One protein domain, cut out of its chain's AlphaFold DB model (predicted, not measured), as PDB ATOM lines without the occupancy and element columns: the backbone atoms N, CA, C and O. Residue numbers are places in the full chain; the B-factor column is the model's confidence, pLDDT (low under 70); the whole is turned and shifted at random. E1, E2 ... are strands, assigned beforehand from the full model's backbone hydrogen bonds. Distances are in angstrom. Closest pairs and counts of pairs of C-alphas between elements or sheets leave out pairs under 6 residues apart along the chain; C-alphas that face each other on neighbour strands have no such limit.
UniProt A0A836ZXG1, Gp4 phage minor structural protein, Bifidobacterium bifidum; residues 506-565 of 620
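Overview. This is residues 506 to 565 of the 620 residues of the protein "Gp4 phage minor structural protein" of Bifidobacterium bifidum (UniProt A0A836ZXG1). One twisted sheet of five strands, E1 to E5, in which the short strands E1, E2 and E3 lie side by side with the near part of the long hairpin of E4 and E5, while the far part of that hairpin runs on past E3 as a narrow two-stranded arm and makes much of the length. The order E1 - E2 - E3 - E4 - E5 is that of the chain, antiparallel throughout: a meander, each strand the antiparallel neighbour of the one before. The printed part has 60 residues, five named strands and no named helix, and is all strand. It is loose, with a radius of gyration of the C-alphas of 14.3 A, and elongated, spanning 45 by 25 by 17 A.

Arrangement. Start at edge strand E1, residues 507 to 510, and look across to E2, residues 515 to 519: N 509 and O 517 are 2.9 A apart, within hydrogen-bond range. E3, residues 524 to 529, is next, with N 526 and O 518 at 2.8 A. E4, residues 532 to 545, follows, with N 525 and O 537 at 2.8 A; it bends by 64 degrees at residue 539. Edge strand E5, residues 548 to 560, bends by 85 degrees at residue 551; look for N 538 and O 557 at 2.8 A, and N 543 and O 553 at 2.9 A. E1 and E5 are apart.

Along the chain. Find C-alpha 507 at (-57.714, -22.252, -13.546), where E1 begins. E4 runs 33.7 A from C-alpha 532 to C-alpha 545 at (-26.725, -26.107, -1.367). E5 returns over 28.9 A to C-alpha 560 at (-42.099, -10.022, -10.765). E1, E2 and E3 measure 10.5 A, 14.0 A and 15.9 A.

Size, cuts and confidence. The C-alphas farthest apart, those of Trp 514 and Ser 547, are 45.0 A apart. The four links are tight, and the printed part has no cut. Mean pLDDT of the printed part is 86.4; no printed residue is under 70.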
ATOM      1  N   THR A 506     -55.882 -25.751 -16.302       86.56
ATOM      2  CA  THR A 506     -55.721 -24.300 -16.096       86.56
ATOM      3  C   THR A 506     -56.922 -23.725 -15.355       86.56
ATOM      4  O   THR A 506     -58.055 -23.894 -15.800       86.56
ATOM      5  N   PHE A 507     -56.679 -22.995 -14.266       88.62
ATOM      6  CA  PHE A 507     -57.714 -22.252 -13.546       88.62
ATOM      7  C   PHE A 507     -57.481 -20.751 -13.716       88.62
ATOM      8  O   PHE A 507     -56.464 -20.234 -13.257       88.62
ATOM      9  N   ALA A 508     -58.412 -20.043 -14.356       88.38
ATOM     10  CA  ALA A 508     -58.306 -18.607 -14.604       88.38
ATOM     11  C   ALA A 508     -59.467 -17.832 -13.966       88.38
ATOM     12  O   ALA A 508     -60.617 -18.260 -14.004       88.38
ATOM     13  N   CYS A 509     -59.159 -16.666 -13.401       87.56
ATOM     14  CA  CYS A 509     -60.123 -15.729 -12.832       87.56
ATOM     15  C   CYS A 509     -59.844 -14.314 -13.357       87.56
ATOM     16  O   CYS A 509     -58.689 -13.884 -13.416       87.56
ATOM     17  N   GLY A 510     -60.898 -13.584 -13.728       86.62
ATOM     18  CA  GLY A 510     -60.783 -12.276 -14.373       86.62
ATOM     19  C   GLY A 510     -60.376 -12.382 -15.847       86.62
ATOM     20  O   GLY A 510     -60.645 -13.380 -16.507       86.62
ATOM     21  N   SER A 511     -59.735 -11.340 -16.379       85.12
ATOM     22  CA  SER A 511     -59.318 -11.277 -17.786       85.12
ATOM     23  C   SER A 511     -57.833 -10.961 -17.903       85.12
ATOM     24  O   SER A 511     -57.352  -9.982 -17.329       85.12
ATOM     25  N   LYS A 512     -57.109 -11.745 -18.709       84.25
ATOM     26  CA  LYS A 512     -55.703 -11.462 -19.038       84.25
ATOM     27  C   LYS A 512     -55.531 -10.104 -19.720       84.25
ATOM     28  O   LYS A 512     -54.507  -9.452 -19.516       84.25
ATOM     29  N   ASP A 513     -56.542  -9.652 -20.456       86.00
ATOM     30  CA  ASP A 513     -56.539  -8.376 -21.173       86.00
ATOM     31  C   ASP A 513     -56.739  -7.171 -20.253       86.00
ATOM     32  O   ASP A 513     -56.413  -6.050 -20.634       86.00
ATOM     33  N   TRP A 514     -57.198  -7.384 -19.016       87.75
ATOM     34  CA  TRP A 514     -57.308  -6.331 -18.008       87.75
ATOM     35  C   TRP A 514     -56.612  -6.695 -16.710       87.75
ATOM     36  O   TRP A 514     -55.462  -6.300 -16.522       87.75
ATOM     37  N   TYR A 515     -57.307  -7.407 -15.829       90.94
ATOM     38  CA  TYR A 515     -56.817  -7.874 -14.541       90.94
ATOM     39  C   TYR A 515     -57.231  -9.333 -14.398       90.94
ATOM     40  O   TYR A 515     -58.426  -9.636 -14.361       90.94
ATOM     41  N   GLY A 516     -56.246 -10.226 -14.357       92.19
ATOM     42  CA  GLY A 516     -56.501 -11.659 -14.336       92.19
ATOM     43  C   GLY A 516     -55.437 -12.427 -13.573       92.19
ATOM     44  O   GLY A 516     -54.280 -12.007 -13.495       92.19
ATOM     45  N   ILE A 517     -55.851 -13.558 -13.016       92.75
ATOM     46  CA  ILE A 517     -54.997 -14.528 -12.336       92.75
ATOM     47  C   ILE A 517     -55.200 -15.872 -13.026       92.75
ATOM     48  O   ILE A 517     -56.333 -16.253 -13.306       92.75
ATOM     49  N   GLU A 518     -54.113 -16.586 -13.294       91.94
ATOM     50  CA  GLU A 518     -54.143 -17.920 -13.884       91.94
ATOM     51  C   GLU A 518     -53.227 -18.861 -13.110       91.94
ATOM     52  O   GLU A 518     -52.027 -18.609 -13.029       91.94
ATOM     53  N   LEU A 519     -53.776 -19.956 -12.586       89.94
ATOM     54  CA  LEU A 519     -53.000 -21.139 -12.246       89.94
ATOM     55  C   LEU A 519     -52.802 -21.945 -13.531       89.94
ATOM     56  O   LEU A 519     -53.759 -22.508 -14.061       89.94
ATOM     57  N   ASN A 520     -51.584 -21.944 -14.059       84.50
ATOM     58  CA  ASN A 520     -51.269 -22.613 -15.318       84.50
ATOM     59  C   ASN A 520     -50.852 -24.081 -15.111       84.50
ATOM     60  O   ASN A 520     -50.581 -24.528 -13.997       84.50
ATOM     61  N   SER A 521     -50.746 -24.826 -16.214       81.56
ATOM     62  CA  SER A 521     -50.419 -26.260 -16.217       81.56
ATOM     63  C   SER A 521     -49.018 -26.616 -15.702       81.56
ATOM     64  O   SER A 521     -48.731 -27.795 -15.512       81.56
ATOM     65  N   ILE A 522     -48.149 -25.628 -15.465       79.19
ATOM     66  CA  ILE A 522     -46.805 -25.826 -14.902       79.19
ATOM     67  C   ILE A 522     -46.729 -25.449 -13.413       79.19
ATOM     68  O   ILE A 522     -45.639 -25.379 -12.855       79.19
ATOM     69  N   GLY A 523     -47.873 -25.215 -12.759       78.12
ATOM     70  CA  GLY A 523     -47.948 -24.973 -11.316       78.12
ATOM     71  C   GLY A 523     -47.670 -23.530 -10.891       78.12
ATOM     72  O   GLY A 523     -47.372 -23.290  -9.721       78.12
ATOM     73  N   GLN A 524     -47.770 -22.562 -11.808       89.38
ATOM     74  CA  GLN A 524     -47.605 -21.144 -11.484       89.38
ATOM     75  C   GLN A 524     -48.951 -20.449 -11.329       89.38
ATOM     76  O   GLN A 524     -49.774 -20.493 -12.240       89.38
ATOM     77  N   LEU A 525     -49.124 -19.707 -10.235       92.19
ATOM     78  CA  LEU A 525     -50.188 -18.719 -10.083       92.19
ATOM     79  C   LEU A 525     -49.701 -17.377 -10.653       92.19
ATOM     80  O   LEU A 525     -49.045 -16.593  -9.964       92.19
ATOM     81  N   ALA A 526     -49.966 -17.136 -11.934       92.31
ATOM     82  CA  ALA A 526     -49.507 -15.970 -12.679       92.31
ATOM     83  C   ALA A 526     -50.534 -14.829 -12.676       92.31
ATOM     84  O   ALA A 526     -51.717 -15.034 -12.944       92.31
ATOM     85  N   GLY A 527     -50.060 -13.607 -12.435       93.56
ATOM     86  CA  GLY A 527     -50.854 -12.385 -12.543       93.56
ATOM     87  C   GLY A 527     -50.647 -11.687 -13.886       93.56
ATOM     88  O   GLY A 527     -49.513 -11.549 -14.359       93.56
ATOM     89  N   TYR A 528     -51.732 -11.186 -14.473       93.00
ATOM     90  CA  TYR A 528     -51.739 -10.457 -15.739       93.00
ATOM     91  C   TYR A 528     -52.320  -9.054 -15.574       93.00
ATOM     92  O   TYR A 528     -53.277  -8.836 -14.827       93.00
ATOM     93  N   ARG A 529     -51.741  -8.100 -16.310       91.75
ATOM     94  CA  ARG A 529     -52.257  -6.742 -16.439       91.75
ATOM     95  C   ARG A 529     -52.153  -6.275 -17.883       91.75
ATOM     96  O   ARG A 529     -51.048  -6.228 -18.424       91.75
ATOM     97  N   LYS A 530     -53.275  -5.869 -18.482       91.88
ATOM     98  CA  LYS A 530     -53.318  -5.337 -19.860       91.88
ATOM     99  C   LYS A 530     -52.604  -6.245 -20.876       91.88
ATOM    100  O   LYS A 530     -51.732  -5.789 -21.615       91.88
ATOM    101  N   GLY A 531     -52.880  -7.547 -20.819       88.19
ATOM    102  CA  GLY A 531     -52.293  -8.566 -21.693       88.19
ATOM    103  C   GLY A 531     -50.864  -8.995 -21.339       88.19
ATOM    104  O   GLY A 531     -50.329  -9.906 -21.965       88.19
ATOM    105  N   LYS A 532     -50.213  -8.383 -20.338       91.19
ATOM    106  CA  LYS A 532     -48.829  -8.710 -19.947       91.19
ATOM    107  C   LYS A 532     -48.778  -9.448 -18.614       91.19
ATOM    108  O   LYS A 532     -49.390  -9.012 -17.642       91.19
ATOM    109  N   LYS A 533     -47.989 -10.527 -18.543       92.12
ATOM    110  CA  LYS A 533     -47.662 -11.199 -17.277       92.12
ATOM    111  C   LYS A 533     -46.811 -10.260 -16.418       92.12
ATOM    112  O   LYS A 533     -45.737  -9.848 -16.849       92.12
ATOM    113  N   VAL A 534     -47.290  -9.914 -15.225       92.44
ATOM    114  CA  VAL A 534     -46.607  -8.976 -14.309       92.44
ATOM    115  C   VAL A 534     -45.798  -9.681 -13.220       92.44
ATOM    116  O   VAL A 534     -44.890  -9.084 -12.643       92.44
ATOM    117  N   GLY A 535     -46.104 -10.952 -12.967       92.69
ATOM    118  CA  GLY A 535     -45.411 -11.792 -12.000       92.69
ATOM    119  C   GLY A 535     -46.123 -13.123 -11.784       92.69
ATOM    120  O   GLY A 535     -47.168 -13.370 -12.391       92.69
ATOM    121  N   TYR A 536     -45.552 -13.981 -10.947       93.00
ATOM    122  CA  TYR A 536     -46.129 -15.270 -10.586       93.00
ATOM    123  C   TYR A 536     -45.611 -15.801  -9.245       93.00
ATOM    124  O   TYR A 536     -44.539 -15.412  -8.775       93.00
ATOM    125  N   ILE A 537     -46.388 -16.718  -8.670       92.06
ATOM    126  CA  ILE A 537     -45.995 -17.604  -7.573       92.06
ATOM    127  C   ILE A 537     -45.761 -18.992  -8.170       92.06
ATOM    128  O   ILE A 537     -46.659 -19.516  -8.822       92.06
ATOM    129  N   ASP A 538     -44.578 -19.566  -7.977       87.44
ATOM    130  CA  ASP A 538     -44.172 -20.855  -8.541       87.44
ATOM    131  C   ASP A 538     -43.763 -21.816  -7.427       87.44
ATOM    132  O   ASP A 538     -42.962 -21.470  -6.557       87.44
ATOM    133  N   TYR A 539     -44.327 -23.019  -7.452       80.75
ATOM    134  CA  TYR A 539     -44.037 -24.081  -6.489       80.75
ATOM    135  C   TYR A 539     -42.957 -25.057  -6.983       80.75
ATOM    136  O   TYR A 539     -42.557 -25.951  -6.243       80.75
ATOM    137  N   SER A 540     -42.477 -24.897  -8.220       78.69
ATOM    138  CA  SER A 540     -41.426 -25.728  -8.823       78.69
ATOM    139  C   SER A 540     -40.004 -25.197  -8.590       78.69
ATOM    140  O   SER A 540     -39.030 -25.841  -8.981       78.69
ATOM    141  N   GLY A 541     -39.864 -24.037  -7.939       80.00
ATOM    142  CA  GLY A 541     -38.573 -23.399  -7.688       80.00
ATOM    143  C   GLY A 541     -37.646 -24.255  -6.819       80.00
ATOM    144  O   GLY A 541     -38.056 -24.789  -5.785       80.00
ATOM    145  N   GLY A 542     -36.376 -24.355  -7.224       82.88
ATOM    146  CA  GLY A 542     -35.342 -25.114  -6.519       82.88
ATOM    147  C   GLY A 542     -34.032 -24.339  -6.373       82.88
ATOM    148  O   GLY A 542     -33.659 -23.563  -7.252       82.88
ATOM    149  N   MET A 543     -33.314 -24.560  -5.270       83.56
ATOM    150  CA  MET A 543     -31.966 -24.020  -5.050       83.56
ATOM    151  C   MET A 543     -31.008 -25.107  -4.555       83.56
ATOM    152  O   MET A 543     -31.382 -25.950  -3.739       83.56
ATOM    153  N   TYR A 544     -29.768 -25.082  -5.040       84.12
ATOM    154  CA  TYR A 544     -28.722 -26.006  -4.605       84.12
ATOM    155  C   TYR A 544     -28.032 -25.509  -3.335       84.12
ATOM    156  O   TYR A 544     -27.792 -24.309  -3.176       84.12
ATOM    157  N   GLU A 545     -27.648 -26.433  -2.454       82.44
ATOM    158  CA  GLU A 545     -26.725 -26.107  -1.367       82.44
ATOM    159  C   GLU A 545     -25.327 -25.847  -1.949       82.44
ATOM    160  O   GLU A 545     -24.738 -26.723  -2.578       82.44
ATOM    161  N   VAL A 546     -24.758 -24.656  -1.732       76.88
ATOM    162  CA  VAL A 546     -23.445 -24.289  -2.305       76.88
ATOM    163  C   VAL A 546     -22.328 -25.223  -1.822       76.88
ATOM    164  O   VAL A 546     -21.434 -25.575  -2.588       76.88
ATOM    165  N   SER A 547     -22.389 -25.657  -0.563       81.00
ATOM    166  CA  SER A 547     -21.437 -26.598   0.043       81.00
ATOM    167  C   SER A 547     -21.667 -28.056  -0.375       81.00
ATOM    168  O   SER A 547     -20.782 -28.887  -0.172       81.00
ATOM    169  N   ASN A 548     -22.835 -28.382  -0.940       80.25
ATOM    170  CA  ASN A 548     -23.167 -29.714  -1.428       80.25
ATOM    171  C   ASN A 548     -24.185 -29.655  -2.589       80.25
ATOM    172  O   ASN A 548     -25.390 -29.816  -2.368       80.25
ATOM    173  N   PRO A 549     -23.716 -29.497  -3.840       82.94
ATOM    174  CA  PRO A 549     -24.589 -29.356  -5.006       82.94
ATOM    175  C   PRO A 549     -25.475 -30.572  -5.322       82.94
ATOM    176  O   PRO A 549     -26.327 -30.482  -6.198       82.94
ATOM    177  N   SER A 550     -25.315 -31.712  -4.636       85.75
ATOM    178  CA  SER A 550     -26.249 -32.840  -4.772       85.75
ATOM    179  C   SER A 550     -27.522 -32.672  -3.932       85.75
ATOM    180  O   SER A 550     -28.437 -33.486  -4.047       85.75
ATOM    181  N   LYS A 551     -27.589 -31.656  -3.063       84.88
ATOM    182  CA  LYS A 551     -28.782 -31.318  -2.281       84.88
ATOM    183  C   LYS A 551     -29.530 -30.156  -2.925       84.88
ATOM    184  O   LYS A 551     -28.978 -29.069  -3.085       84.88
ATOM    185  N   VAL A 552     -30.802 -30.398  -3.240       84.69
ATOM    186  CA  VAL A 552     -31.745 -29.403  -3.766       84.69
ATOM    187  C   VAL A 552     -32.813 -29.132  -2.719       84.69
ATOM    188  O   VAL A 552     -33.423 -30.065  -2.195       84.69
ATOM    189  N   TYR A 553     -33.057 -27.859  -2.444       81.88
ATOM    190  CA  TYR A 553     -34.191 -27.402  -1.654       81.88
ATOM    191  C   TYR A 553     -35.278 -26.900  -2.595       81.88
ATOM    192  O   TYR A 553     -35.015 -26.009  -3.400       81.88
ATOM    193  N   TYR A 554     -36.483 -27.459  -2.477       83.06
ATOM    194  CA  TYR A 554     -37.671 -27.011  -3.204       83.06
ATOM    195  C   TYR A 554     -38.515 -26.099  -2.318       83.06
ATOM    196  O   TYR A 554     -38.620 -26.329  -1.110       83.06
ATOM    197  N   GLY A 555     -39.109 -25.061  -2.902       80.12
ATOM    198  CA  GLY A 555     -39.901 -24.098  -2.145       80.12
ATOM    199  C   GLY A 555     -40.684 -23.119  -3.013       80.12
ATOM    200  O   GLY A 555     -40.842 -23.306  -4.216       80.12
ATOM    201  N   LEU A 556     -41.187 -22.064  -2.373       85.00
ATOM    202  CA  LEU A 556     -41.989 -21.027  -3.017       85.00
ATOM    203  C   LEU A 556     -41.098 -19.984  -3.705       85.00
ATOM    204  O   LEU A 556     -40.339 -19.283  -3.035       85.00
ATOM    205  N   GLN A 557     -41.241 -19.815  -5.019       87.50
ATOM    206  CA  GLN A 557     -40.634 -18.718  -5.772       87.50
ATOM    207  C   GLN A 557     -41.675 -17.634  -6.072       87.50
ATOM    208  O   GLN A 557     -42.731 -17.898  -6.640       87.50
ATOM    209  N   LEU A 558     -41.351 -16.388  -5.724       91.00
ATOM    210  CA  LEU A 558     -42.125 -15.198  -6.083       91.00
ATOM    211  C   LEU A 558     -41.324 -14.393  -7.107       91.00
ATOM    212  O   LEU A 558     -40.223 -13.938  -6.799       91.00
ATOM    213  N   GLN A 559     -41.859 -14.201  -8.313       89.25
ATOM    214  CA  GLN A 559     -41.169 -13.481  -9.386       89.25
ATOM    215  C   GLN A 559     -42.034 -12.364  -9.966       89.25
ATOM    216  O   GLN A 559     -43.207 -12.563 -10.257       89.25
ATOM    217  N   GLY A 560     -41.442 -11.190 -10.178       89.94
ATOM    218  CA  GLY A 560     -42.099 -10.022 -10.765       89.94
ATOM    219  C   GLY A 560     -41.166  -8.813 -10.787       89.94
ATOM    220  O   GLY A 560     -40.023  -8.902 -10.348       89.94
ATOM    221  N   GLY A 561     -41.650  -7.673 -11.291       86.31
ATOM    222  CA  GLY A 561     -40.859  -6.431 -11.329       86.31
ATOM    223  C   GLY A 561     -40.527  -5.857  -9.944       86.31
ATOM    224  O   GLY A 561     -39.522  -5.173  -9.781       86.31
ATOM    225  N   CYS A 562     -41.352  -6.147  -8.938       83.25
ATOM    226  CA  CYS A 562     -41.082  -5.861  -7.532       83.25
ATOM    227  C   CYS A 562     -41.907  -6.795  -6.638       83.25
ATOM    228  O   CYS A 562     -43.035  -7.149  -6.991       83.25
ATOM    229  N   LEU A 563     -41.391  -7.119  -5.451       83.44
ATOM    230  CA  LEU A 563     -42.167  -7.720  -4.369       83.44
ATOM    231  C   LEU A 563     -42.399  -6.653  -3.298       83.44
ATOM    232  O   LEU A 563     -41.474  -6.272  -2.584       83.44
ATOM    233  N   ARG A 564     -43.630  -6.142  -3.202       81.12
ATOM    234  CA  ARG A 564     -44.019  -5.177  -2.168       81.12
ATOM    235  C   ARG A 564     -44.906  -5.866  -1.138       81.12
ATOM    236  O   ARG A 564     -46.003  -6.297  -1.472       81.12
ATOM    237  N   ILE A 565     -44.448  -5.903   0.111       79.19
ATOM    238  CA  ILE A 565     -45.202  -6.416   1.259       79.19
ATOM    239  C   ILE A 565     -45.483  -5.227   2.181       79.19
ATOM    240  O   ILE A 565     -44.570  -4.689   2.800       79.19
TER     241      ILE A 565